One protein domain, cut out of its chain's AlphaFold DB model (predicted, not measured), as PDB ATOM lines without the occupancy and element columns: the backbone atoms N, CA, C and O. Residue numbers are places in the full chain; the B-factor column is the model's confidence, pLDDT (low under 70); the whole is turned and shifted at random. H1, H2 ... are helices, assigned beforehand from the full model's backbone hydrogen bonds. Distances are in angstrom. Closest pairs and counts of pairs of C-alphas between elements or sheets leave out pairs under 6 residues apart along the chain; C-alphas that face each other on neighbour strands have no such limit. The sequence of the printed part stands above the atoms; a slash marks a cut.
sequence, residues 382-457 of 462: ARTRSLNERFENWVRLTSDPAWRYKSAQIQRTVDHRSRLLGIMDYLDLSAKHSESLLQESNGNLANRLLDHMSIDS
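Overview. This is residues 382 to 457 of the 462 residues of an uncharacterized protein of Rhodothermales bacterium (UniProt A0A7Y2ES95). Four helices make a bundle in two layers, H1 and H5 side by side in one and H2 and H3 side by side in the other, set as a skewed ring in which H1 comes close to H3 while H2 and H5 stay apart, and the short H4 extends the row H2, H3 past H3. The printed part has 76 residues with five named helices, H1 to H5 in chain order, and no named strand. The class is all helix. The whole is compact, with a radius of gyration of the C-alphas of 11.4 A and spans of 31 by 25 by 18 A.

Along the chain. H1, residues 382 to 397, begins at C-alpha 382 (-41.016, -10.605, -6.142) and is 22.5 A long. H2 is residues 403 to 412, H3 residues 416 to 426 and H4 residues 431 to 438, with lengths of 14.3 A, 15.6 A and 10.5 A. H5, residues 442 to 455, is 20.1 A long and ends at C-alpha 455 (-30.002, 6.153, -1.099).

Arrangement. H1, H2, H3 and H5 form the bundle, a group of helices side by side. H1 and H2 are a hairpin and touch, closest at the C-alphas of Glu 392 and Ser 407, 5.3 A, at a shallow tilt of 14 degrees, opposite ways. H2 and H3 are a hairpin too, closest at the C-alphas of Ile 410 and Arg 419, 5.8 A. H3 touches H5, the same way at a shallow tilt of 29 degrees, with the C-alphas of Arg 417 and Asn 442 closest at 6.7 A. H5 touches H1, the same way at 32 degrees, shallow; the C-alphas of Trp 394 and Met 453 are closest, 6.2 A. H4 and H3 are close but not clearly touching, the C-alphas of Met 424 and Ser 434 being closest at 7.4 A. H4 and H5, a hairpin, only just touch, with 3 pairs of C-alphas within 8 A, and H5 does so with residues 445 to 448 alone; Leu 437 and Leu 445 have the closest C-alphas, 5.9 A. H4 is apart from H1 and H2. In the five helices every O i to N i+4 pair is within hydrogen-bond range.

Size, cuts and confidence. The C-alphas of Pro 401 and Ser 441 are the two farthest apart, at 31.5 A. The printed part has no cut, and its four links are tight. Mean pLDDT of the printed part is 91.8; residues 455 to 457 are under 70.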
ATOM      1  N   ALA A 382     -40.992 -11.668  -7.143       96.94
ATOM      2  CA  ALA A 382     -41.016 -10.605  -6.142       96.94
ATOM      3  C   ALA A 382     -39.877  -9.597  -6.353       96.94
ATOM      4  O   ALA A 382     -40.127  -8.399  -6.398       96.94
ATOM      5  N   ARG A 383     -38.643 -10.075  -6.569       96.94
ATOM      6  CA  ARG A 383     -37.483  -9.201  -6.787       96.94
ATOM      7  C   ARG A 383     -37.571  -8.435  -8.107       96.94
ATOM      8  O   ARG A 383     -37.246  -7.256  -8.143       96.94
ATOM      9  N   THR A 384     -38.061  -9.078  -9.167       97.12
ATOM     10  CA  THR A 384     -38.354  -8.409 -10.444       97.12
ATOM     11  C   THR A 384     -39.356  -7.271 -10.258       97.12
ATOM     12  O   THR A 384     -39.123  -6.169 -10.747       97.12
ATOM     13  N   ARG A 385     -40.450  -7.517  -9.527       96.88
ATOM     14  CA  ARG A 385     -41.456  -6.491  -9.238       96.88
ATOM     15  C   ARG A 385     -40.846  -5.321  -8.465       96.88
ATOM     16  O   ARG A 385     -40.995  -4.186  -8.899       96.88
ATOM     17  N   SER A 386     -40.102  -5.603  -7.394       96.94
ATOM     18  CA  SER A 386     -39.444  -4.563  -6.596       96.94
ATOM     19  C   SER A 386     -38.462  -3.722  -7.411       96.94
ATOM     20  O   SER A 386     -38.410  -2.514  -7.214       96.94
ATOM     21  N   LEU A 387     -37.707  -4.328  -8.337       97.19
ATOM     22  CA  LEU A 387     -36.821  -3.590  -9.245       97.19
ATOM     23  C   LEU A 387     -37.598  -2.637 -10.147       97.19
ATOM     24  O   LEU A 387     -37.242  -1.467 -10.219       97.19
ATOM     25  N   ASN A 388     -38.658  -3.119 -10.798       96.50
ATOM     26  CA  ASN A 388     -39.464  -2.294 -11.698       96.50
ATOM     27  C   ASN A 388     -40.120  -1.129 -10.945       96.50
ATOM     28  O   ASN A 388     -40.016   0.013 -11.380       96.50
ATOM     29  N   GLU A 389     -40.738  -1.402  -9.792       96.00
ATOM     30  CA  GLU A 389     -41.383  -0.379  -8.960       96.00
ATOM     31  C   GLU A 389     -40.372   0.641  -8.423       96.00
ATOM     32  O   GLU A 389     -40.635   1.844  -8.417       96.00
ATOM     33  N   ARG A 390     -39.200   0.184  -7.964       96.31
ATOM     34  CA  ARG A 390     -38.157   1.081  -7.457       96.31
ATOM     35  C   ARG A 390     -37.573   1.937  -8.573       96.31
ATOM     36  O   ARG A 390     -37.418   3.136  -8.363       96.31
ATOM     37  N   PHE A 391     -37.293   1.342  -9.730       96.69
ATOM     38  CA  PHE A 391     -36.769   2.054 -10.889       96.69
ATOM     39  C   PHE A 391     -37.755   3.105 -11.392       96.69
ATOM     40  O   PHE A 391     -37.363   4.256 -11.538       96.69
ATOM     41  N   GLU A 392     -39.032   2.750 -11.566       94.00
ATOM     42  CA  GLU A 392     -40.080   3.694 -11.971       94.00
ATOM     43  C   GLU A 392     -40.174   4.887 -11.013       94.00
ATOM     44  O   GLU A 392     -40.202   6.039 -11.445       94.00
ATOM     45  N   ASN A 393     -40.194   4.620  -9.704       93.75
ATOM     46  CA  ASN A 393     -40.232   5.679  -8.702       93.75
ATOM     47  C   ASN A 393     -38.974   6.555  -8.754       93.75
ATOM     48  O   ASN A 393     -39.102   7.775  -8.701       93.75
ATOM     49  N   TRP A 394     -37.787   5.956  -8.879       94.56
ATOM     50  CA  TRP A 394     -36.521   6.683  -8.979       94.56
ATOM     51  C   TRP A 394     -36.491   7.595 -10.213       94.56
ATOM     52  O   TRP A 394     -36.310   8.800 -10.063       94.56
ATOM     53  N   VAL A 395     -36.780   7.070 -11.412       90.88
ATOM     54  CA  VAL A 395     -36.728   7.860 -12.658       90.88
ATOM     55  C   VAL A 395     -37.798   8.957 -12.701       90.88
ATOM     56  O   VAL A 395     -37.602  10.011 -13.297       90.88
ATOM     57  N   ARG A 396     -38.934   8.747 -12.026       87.31
ATOM     58  CA  ARG A 396     -39.951   9.790 -11.859       87.31
ATOM     59  C   ARG A 396     -39.467  10.909 -10.929       87.31
ATOM     60  O   ARG A 396     -39.780  12.069 -11.177       87.31
ATOM     61  N   LEU A 397     -38.736  10.578  -9.861       88.94
ATOM     62  CA  LEU A 397     -38.214  11.552  -8.892       88.94
ATOM     63  C   LEU A 397     -37.057  12.384  -9.453       88.94
ATOM     64  O   LEU A 397     -36.957  13.563  -9.125       88.94
ATOM     65  N   THR A 398     -36.244  11.826 -10.353       83.19
ATOM     66  CA  THR A 398     -35.187  12.583 -11.050       83.19
ATOM     67  C   THR A 398     -35.732  13.612 -12.046       83.19
ATOM     68  O   THR A 398     -34.953  14.321 -12.679       83.19
ATOM     69  N   SER A 399     -37.062  13.734 -12.176       77.06
ATOM     70  CA  SER A 399     -37.741  14.641 -13.111       77.06
ATOM     71  C   SER A 399     -37.292  14.448 -14.563       77.06
ATOM     72  O   SER A 399     -37.344  15.382 -15.363       77.06
ATOM     73  N   ASP A 400     -36.861  13.232 -14.911       77.81
ATOM     74  CA  ASP A 400     -36.490  12.893 -16.276       77.81
ATOM     75  C   ASP A 400     -37.741  12.968 -17.167       77.81
ATOM     76  O   ASP A 400     -38.693  12.220 -16.935       77.81
ATOM     77  N   PRO A 401     -37.788  13.835 -18.191       74.12
ATOM     78  CA  PRO A 401     -38.966  13.956 -19.047       74.12
ATOM     79  C   PRO A 401     -39.325  12.645 -19.771       74.12
ATOM     80  O   PRO A 401     -40.498  12.423 -20.055       74.12
ATOM     81  N   ALA A 402     -38.357  11.746 -19.987       80.56
ATOM     82  CA  ALA A 402     -38.543  10.442 -20.627       80.56
ATOM     83  C   ALA A 402     -38.835   9.298 -19.639       80.56
ATOM     84  O   ALA A 402     -38.735   8.117 -19.988       80.56
ATOM     85  N   TRP A 403     -39.166   9.599 -18.378       83.38
ATOM     86  CA  TRP A 403     -39.301   8.580 -17.331       83.38
ATOM     87  C   TRP A 403     -40.293   7.462 -17.684       83.38
ATOM     88  O   TRP A 403     -40.050   6.294 -17.372       83.38
ATOM     89  N   ARG A 404     -41.392   7.798 -18.378       82.19
ATOM     90  CA  ARG A 404     -42.409   6.828 -18.823       82.19
ATOM     91  C   ARG A 404     -41.835   5.852 -19.836       82.19
ATOM     92  O   ARG A 404     -42.026   4.646 -19.692       82.19
ATOM     93  N   TYR A 405     -41.098   6.374 -20.815       85.31
ATOM     94  CA  TYR A 405     -40.429   5.579 -21.834       85.31
ATOM     95  C   TYR A 405     -39.429   4.609 -21.200       85.31
ATOM     96  O   TYR A 405     -39.501   3.399 -21.422       85.31
ATOM     97  N   LYS A 406     -38.544   5.127 -20.338       88.94
ATOM     98  CA  LYS A 406     -37.526   4.326 -19.645       88.94
ATOM     99  C   LYS A 406     -38.158   3.241 -18.770       88.94
ATOM    100  O   LYS A 406     -37.757   2.080 -18.847       88.94
ATOM    101  N   SER A 407     -39.173   3.589 -17.975       90.81
ATOM    102  CA  SER A 407     -39.883   2.626 -17.120       90.81
ATOM    103  C   SER A 407     -40.526   1.508 -17.946       90.81
ATOM    104  O   SER A 407     -40.305   0.323 -17.678       90.81
ATOM    105  N   ALA A 408     -41.252   1.862 -19.008       88.81
ATOM    106  CA  ALA A 408     -41.911   0.888 -19.866       88.81
ATOM    107  C   ALA A 408     -40.916  -0.052 -20.573       88.81
ATOM    108  O   ALA A 408     -41.171  -1.258 -20.656       88.81
ATOM    109  N   GLN A 409     -39.755   0.454 -21.012       90.50
ATOM    110  CA  GLN A 409     -38.690  -0.389 -21.566       90.50
ATOM    111  C   GLN A 409     -38.188  -1.430 -20.562       90.50
ATOM    112  O   GLN A 409     -38.081  -2.615 -20.900       90.50
ATOM    113  N   ILE A 410     -37.927  -1.031 -19.315       94.75
ATOM    114  CA  ILE A 410     -37.504  -1.958 -18.255       94.75
ATOM    115  C   ILE A 410     -38.588  -3.004 -17.971       94.75
ATOM    116  O   ILE A 410     -38.292  -4.203 -17.914       94.75
ATOM    117  N   GLN A 411     -39.851  -2.582 -17.869       93.12
ATOM    118  CA  GLN A 411     -40.981  -3.480 -17.617       93.12
ATOM    119  C   GLN A 411     -41.161  -4.530 -18.726       93.12
ATOM    120  O   GLN A 411     -41.455  -5.688 -18.430       93.12
ATOM    121  N   ARG A 412     -40.936  -4.152 -19.990       90.50
ATOM    122  CA  ARG A 412     -41.063  -5.039 -21.161       90.50
ATOM    123  C   ARG A 412     -39.813  -5.852 -21.484       90.50
ATOM    124  O   ARG A 412     -39.845  -6.709 -22.367       90.50
ATOM    125  N   THR A 413     -38.707  -5.611 -20.788       93.44
ATOM    126  CA  THR A 413     -37.483  -6.394 -20.964       93.44
ATOM    127  C   THR A 413     -37.691  -7.782 -20.372       93.44
ATOM    128  O   THR A 413     -37.915  -7.904 -19.172       93.44
ATOM    129  N   VAL A 414     -37.656  -8.829 -21.202       91.62
ATOM    130  CA  VAL A 414     -37.957 -10.214 -20.783       91.62
ATOM    131  C   VAL A 414     -36.784 -10.840 -20.029       91.62
ATOM    132  O   VAL A 414     -36.973 -11.432 -18.968       91.62
ATOM    133  N   ASP A 415     -35.574 -10.690 -20.568       93.50
ATOM    134  CA  ASP A 415     -34.353 -11.262 -20.006       93.50
ATOM    135  C   ASP A 415     -33.913 -10.518 -18.734       93.50
ATOM    136  O   ASP A 415     -33.791  -9.291 -18.714       93.50
ATOM    137  N   HIS A 416     -33.650 -11.266 -17.660       95.19
ATOM    138  CA  HIS A 416     -33.284 -10.690 -16.365       95.19
ATOM    139  C   HIS A 416     -31.973  -9.910 -16.426       95.19
ATOM    140  O   HIS A 416     -31.883  -8.836 -15.831       95.19
ATOM    141  N   ARG A 417     -30.975 -10.418 -17.160       95.25
ATOM    142  CA  ARG A 417     -29.675  -9.755 -17.279       95.25
ATOM    143  C   ARG A 417     -29.812  -8.442 -18.042       95.25
ATOM    144  O   ARG A 417     -29.383  -7.409 -17.542       95.25
ATOM    145  N   SER A 418     -30.487  -8.462 -19.189       96.25
ATOM    146  CA  SER A 418     -30.784  -7.269 -19.989       96.25
ATOM    147  C   SER A 418     -31.559  -6.222 -19.195       96.25
ATOM    148  O   SER A 418     -31.292  -5.034 -19.339       96.25
ATOM    149  N   ARG A 419     -32.479  -6.642 -18.316       96.75
ATOM    150  CA  ARG A 419     -33.209  -5.718 -17.439       96.75
ATOM    151  C   ARG A 419     -32.275  -5.017 -16.453       96.75
ATOM    152  O   ARG A 419     -32.357  -3.806 -16.303       96.75
ATOM    153  N   LEU A 420     -31.398  -5.770 -15.787       97.75
ATOM    154  CA  LEU A 420     -30.441  -5.215 -14.823       97.75
ATOM    155  C   LEU A 420     -29.435  -4.281 -15.504       97.75
ATOM    156  O   LEU A 420     -29.186  -3.194 -14.993       97.75
ATOM    157  N   LEU A 421     -28.911  -4.673 -16.670       97.19
ATOM    158  CA  LEU A 421     -28.020  -3.829 -17.468       97.19
ATOM    159  C   LEU A 421     -28.737  -2.565 -17.952       97.19
ATOM    160  O   LEU A 421     -28.185  -1.483 -17.829       97.19
ATOM    161  N   GLY A 422     -29.989  -2.667 -18.399       95.88
ATOM    162  CA  GLY A 422     -30.788  -1.499 -18.765       95.88
ATOM    163  C   GLY A 422     -30.999  -0.519 -17.612       95.88
ATOM    164  O   GLY A 422     -30.874   0.688 -17.790       95.88
ATOM    165  N   ILE A 423     -31.265  -1.031 -16.406       97.12
ATOM    166  CA  ILE A 423     -31.344  -0.195 -15.200       97.12
ATOM    167  C   ILE A 423     -29.986   0.468 -14.928       97.12
ATOM    168  O   ILE A 423     -29.951   1.671 -14.693       97.12
ATOM    169  N   MET A 424     -28.870  -0.272 -14.999       96.81
ATOM    170  CA  MET A 424     -27.523   0.300 -14.835       96.81
ATOM    171  C   MET A 424     -27.230   1.419 -15.840       96.81
ATOM    172  O   MET A 424     -26.645   2.427 -15.455       96.81
ATOM    173  N   ASP A 425     -27.642   1.242 -17.096       93.62
ATOM    174  CA  ASP A 425     -27.462   2.217 -18.176       93.62
ATOM    175  C   ASP A 425     -28.199   3.526 -17.860       93.62
ATOM    176  O   ASP A 425     -27.642   4.615 -17.943       93.62
ATOM    177  N   TYR A 426     -29.450   3.425 -17.398       93.56
ATOM    178  CA  TYR A 426     -30.252   4.597 -17.048       93.56
ATOM    179  C   TYR A 426     -29.840   5.303 -15.759       93.56
ATOM    180  O   TYR A 426     -30.143   6.486 -15.616       93.56
ATOM    181  N   LEU A 427     -29.185   4.597 -14.838       93.06
ATOM    182  CA  LEU A 427     -28.642   5.177 -13.609       93.06
ATOM    183  C   LEU A 427     -27.349   5.975 -13.850       93.06
ATOM    184  O   LEU A 427     -26.879   6.627 -12.925       93.06
ATOM    185  N   ASP A 428     -26.771   5.911 -15.056       89.06
ATOM    186  CA  ASP A 428     -25.536   6.613 -15.440       89.06
ATOM    187  C   ASP A 428     -24.378   6.387 -14.446       89.06
ATOM    188  O   ASP A 428     -23.650   7.291 -14.031       89.06
ATOM    189  N   LEU A 429     -24.233   5.136 -14.003       93.56
ATOM    190  CA  LEU A 429     -23.280   4.770 -12.963       93.56
ATOM    191  C   LEU A 429     -21.834   5.039 -13.398       93.56
ATOM    192  O   LEU A 429     -21.413   4.695 -14.507       93.56
ATOM    193  N   SER A 430     -21.027   5.553 -12.460       94.94
ATOM    194  CA  SER A 430     -19.586   5.709 -12.686       94.94
ATOM    195  C   SER A 430     -18.943   4.389 -13.115       94.94
ATOM    196  O   SER A 430     -19.314   3.313 -12.632       94.94
ATOM    197  N   ALA A 431     -17.909   4.464 -13.952       94.44
ATOM    198  CA  ALA A 431     -17.264   3.278 -14.497       94.44
ATOM    199  C   ALA A 431     -16.779   2.309 -13.405       94.44
ATOM    200  O   ALA A 431     -17.007   1.106 -13.492       94.44
ATOM    201  N   LYS A 432     -16.213   2.842 -12.313       94.25
ATOM    202  CA  LYS A 432     -15.798   2.053 -11.140       94.25
ATOM    203  C   LYS A 432     -16.959   1.281 -10.511       94.25
ATOM    204  O   LYS A 432     -16.777   0.145 -10.077       94.25
ATOM    205  N   HIS A 433     -18.127   1.911 -10.403       94.88
ATOM    206  CA  HIS A 433     -19.293   1.276  -9.802       94.88
ATOM    207  C   HIS A 433     -19.841   0.184 -10.728       94.88
ATOM    208  O   HIS A 433     -20.035  -0.946 -10.281       94.88
ATOM    209  N   SER A 434     -19.976   0.477 -12.022       95.81
ATOM    210  CA  SER A 434     -20.400  -0.495 -13.033       95.81
ATOM    211  C   SER A 434     -19.475  -1.712 -13.098       95.81
ATOM    212  O   SER A 434     -19.962  -2.839 -13.110       95.81
ATOM    213  N   GLU A 435     -18.151  -1.524 -13.044       95.19
ATOM    214  CA  GLU A 435     -17.177  -2.627 -13.004       95.19
ATOM    215  C   GLU A 435     -17.412  -3.579 -11.822       95.19
ATOM    216  O   GLU A 435     -17.302  -4.798 -11.961       95.19
ATOM    217  N   SER A 436     -17.739  -3.028 -10.650       95.25
ATOM    218  CA  SER A 436     -18.039  -3.819  -9.455       95.25
ATOM    219  C   SER A 436     -19.351  -4.592  -9.598       95.25
ATOM    220  O   SER A 436     -19.440  -5.722  -9.135       95.25
ATOM    221  N   LEU A 437     -20.356  -3.997 -10.241       96.38
ATOM    222  CA  LEU A 437     -21.675  -4.597 -10.432       96.38
ATOM    223  C   LEU A 437     -21.687  -5.700 -11.497       96.38
ATOM    224  O   LEU A 437     -22.398  -6.690 -11.346       96.38
ATOM    225  N   LEU A 438     -20.890  -5.566 -12.560       95.94
ATOM    226  CA  LEU A 438     -20.860  -6.541 -13.657       95.94
ATOM    227  C   LEU A 438     -20.387  -7.938 -13.230       95.94
ATOM    228  O   LEU A 438     -20.756  -8.909 -13.891       95.94
ATOM    229  N   GLN A 439     -19.618  -8.026 -12.140       94.12
ATOM    230  CA  GLN A 439     -19.067  -9.263 -11.574       94.12
ATOM    231  C   GLN A 439     -20.058 -10.024 -10.675       94.12
ATOM    232  O   GLN A 439     -19.791 -11.155 -10.276       94.12
ATOM    233  N   GLU A 440     -21.188  -9.409 -10.330       96.38
ATOM    234  CA  GLU A 440     -22.163  -9.970  -9.398       96.38
ATOM    235  C   GLU A 440     -23.101 -10.984 -10.072       96.38
ATOM    236  O   GLU A 440     -23.391 -10.911 -11.271       96.38
ATOM    237  N   SER A 441     -23.665 -11.886  -9.259       97.00
ATOM    238  CA  SER A 441     -24.868 -12.639  -9.646       97.00
ATOM    239  C   SER A 441     -26.040 -11.689  -9.904       97.00
ATOM    240  O   SER A 441     -26.086 -10.592  -9.340       97.00
ATOM    241  N   ASN A 442     -27.035 -12.100 -10.694       97.38
ATOM    242  CA  ASN A 442     -28.217 -11.266 -10.929       97.38
ATOM    243  C   ASN A 442     -28.945 -10.959  -9.616       97.38
ATOM    244  O   ASN A 442     -29.411  -9.837  -9.415       97.38
ATOM    245  N   GLY A 443     -29.003 -11.924  -8.692       97.50
ATOM    246  CA  GLY A 443     -29.566 -11.721  -7.359       97.50
ATOM    247  C   GLY A 443     -28.871 -10.622  -6.544       97.50
ATOM    248  O   GLY A 443     -29.564  -9.774  -5.977       97.50
ATOM    249  N   ASN A 444     -27.537 -10.618  -6.498       97.56
ATOM    250  CA  ASN A 444     -26.763  -9.598  -5.778       97.56
ATOM    251  C   ASN A 444     -26.800  -8.246  -6.490       97.56
ATOM    252  O   ASN A 444     -27.013  -7.222  -5.843       97.56
ATOM    253  N   LEU A 445     -26.653  -8.252  -7.816       97.44
ATOM    254  CA  LEU A 445     -26.750  -7.065  -8.658       97.44
ATOM    255  C   LEU A 445     -28.083  -6.348  -8.427       97.44
ATOM    256  O   LEU A 445     -28.107  -5.155  -8.146       97.44
ATOM    257  N   ALA A 446     -29.189  -7.092  -8.451       97.94
ATOM    258  CA  ALA A 446     -30.515  -6.565  -8.163       97.94
ATOM    259  C   ALA A 446     -30.598  -5.874  -6.791       97.94
ATOM    260  O   ALA A 446     -31.135  -4.774  -6.705       97.94
ATOM    261  N   ASN A 447     -30.062  -6.489  -5.732       97.19
ATOM    262  CA  ASN A 447     -30.075  -5.886  -4.396       97.19
ATOM    263  C   ASN A 447     -29.269  -4.583  -4.367       97.19
ATOM    264  O   ASN A 447     -29.764  -3.570  -3.889       97.19
ATOM    265  N   ARG A 448     -28.073  -4.574  -4.964       97.00
ATOM    266  CA  ARG A 448     -27.231  -3.373  -5.014       97.00
ATOM    267  C   ARG A 448     -27.875  -2.235  -5.807       97.00
ATOM    268  O   ARG A 448     -27.757  -1.082  -5.407       97.00
ATOM    269  N   LEU A 449     -28.582  -2.545  -6.896       97.31
ATOM    270  CA  LEU A 449     -29.348  -1.547  -7.650       97.31
ATOM    271  C   LEU A 449     -30.537  -1.009  -6.845       97.31
ATOM    272  O   LEU A 449     -30.796   0.192  -6.872       97.31
ATOM    273  N   LEU A 450     -31.246  -1.870  -6.107       96.94
ATOM    274  CA  LEU A 450     -32.323  -1.446  -5.205       96.94
ATOM    275  C   LEU A 450     -31.806  -0.512  -4.104       96.94
ATOM    276  O   LEU A 450     -32.444   0.508  -3.833       96.94
ATOM    277  N   ASP A 451     -30.664  -0.841  -3.503       95.00
ATOM    278  CA  ASP A 451     -30.028  -0.023  -2.468       95.00
ATOM    279  C   ASP A 451     -29.593   1.330  -3.038       95.00
ATOM    280  O   ASP A 451     -29.919   2.372  -2.472       95.00
ATOM    281  N   HIS A 452     -28.944   1.333  -4.206       93.50
ATOM    282  CA  HIS A 452     -28.502   2.559  -4.871       93.50
ATOM    283  C   HIS A 452     -29.673   3.509  -5.168       93.50
ATOM    284  O   HIS A 452     -29.656   4.663  -4.749       93.50
ATOM    285  N   MET A 453     -30.756   2.995  -5.762       94.50
ATOM    286  CA  MET A 453     -31.972   3.780  -6.024       94.50
ATOM    287  C   MET A 453     -32.724   4.211  -4.752       94.50
ATOM    288  O   MET A 453     -33.647   5.022  -4.825       94.50
ATOM    289  N   SER A 454     -32.393   3.646  -3.587       86.75
ATOM    290  CA  SER A 454     -32.985   4.031  -2.301       86.75
ATOM    291  C   SER A 454     -32.215   5.168  -1.629       86.75
ATOM    292  O   SER A 454     -32.841   6.041  -1.032       86.75
ATOM    293  N   ILE A 455     -30.886   5.173  -1.746       67.19
ATOM    294  CA  ILE A 455     -30.002   6.153  -1.099       67.19
ATOM    295  C   ILE A 455     -30.162   7.539  -1.737       67.19
ATOM    296  O   ILE A 455     -30.361   8.521  -1.024       67.19
ATOM    297  N   ASP A 456     -30.218   7.609  -3.067       58.88
ATOM    298  CA  ASP A 456     -30.285   8.891  -3.788       58.88
ATOM    299  C   ASP A 456     -31.676   9.550  -3.743       58.88
ATOM    300  O   ASP A 456     -31.847  10.698  -4.138       58.88
ATOM    301  N   SER A 457     -32.689   8.868  -3.193       51.69
ATOM    302  CA  SER A 457     -34.016   9.460  -2.957       51.69
ATOM    303  C   SER A 457     -34.095  10.340  -1.696       51.69
ATOM    304  O   SER A 457     -35.157  10.895  -1.413       51.69
TER     305      SER A 457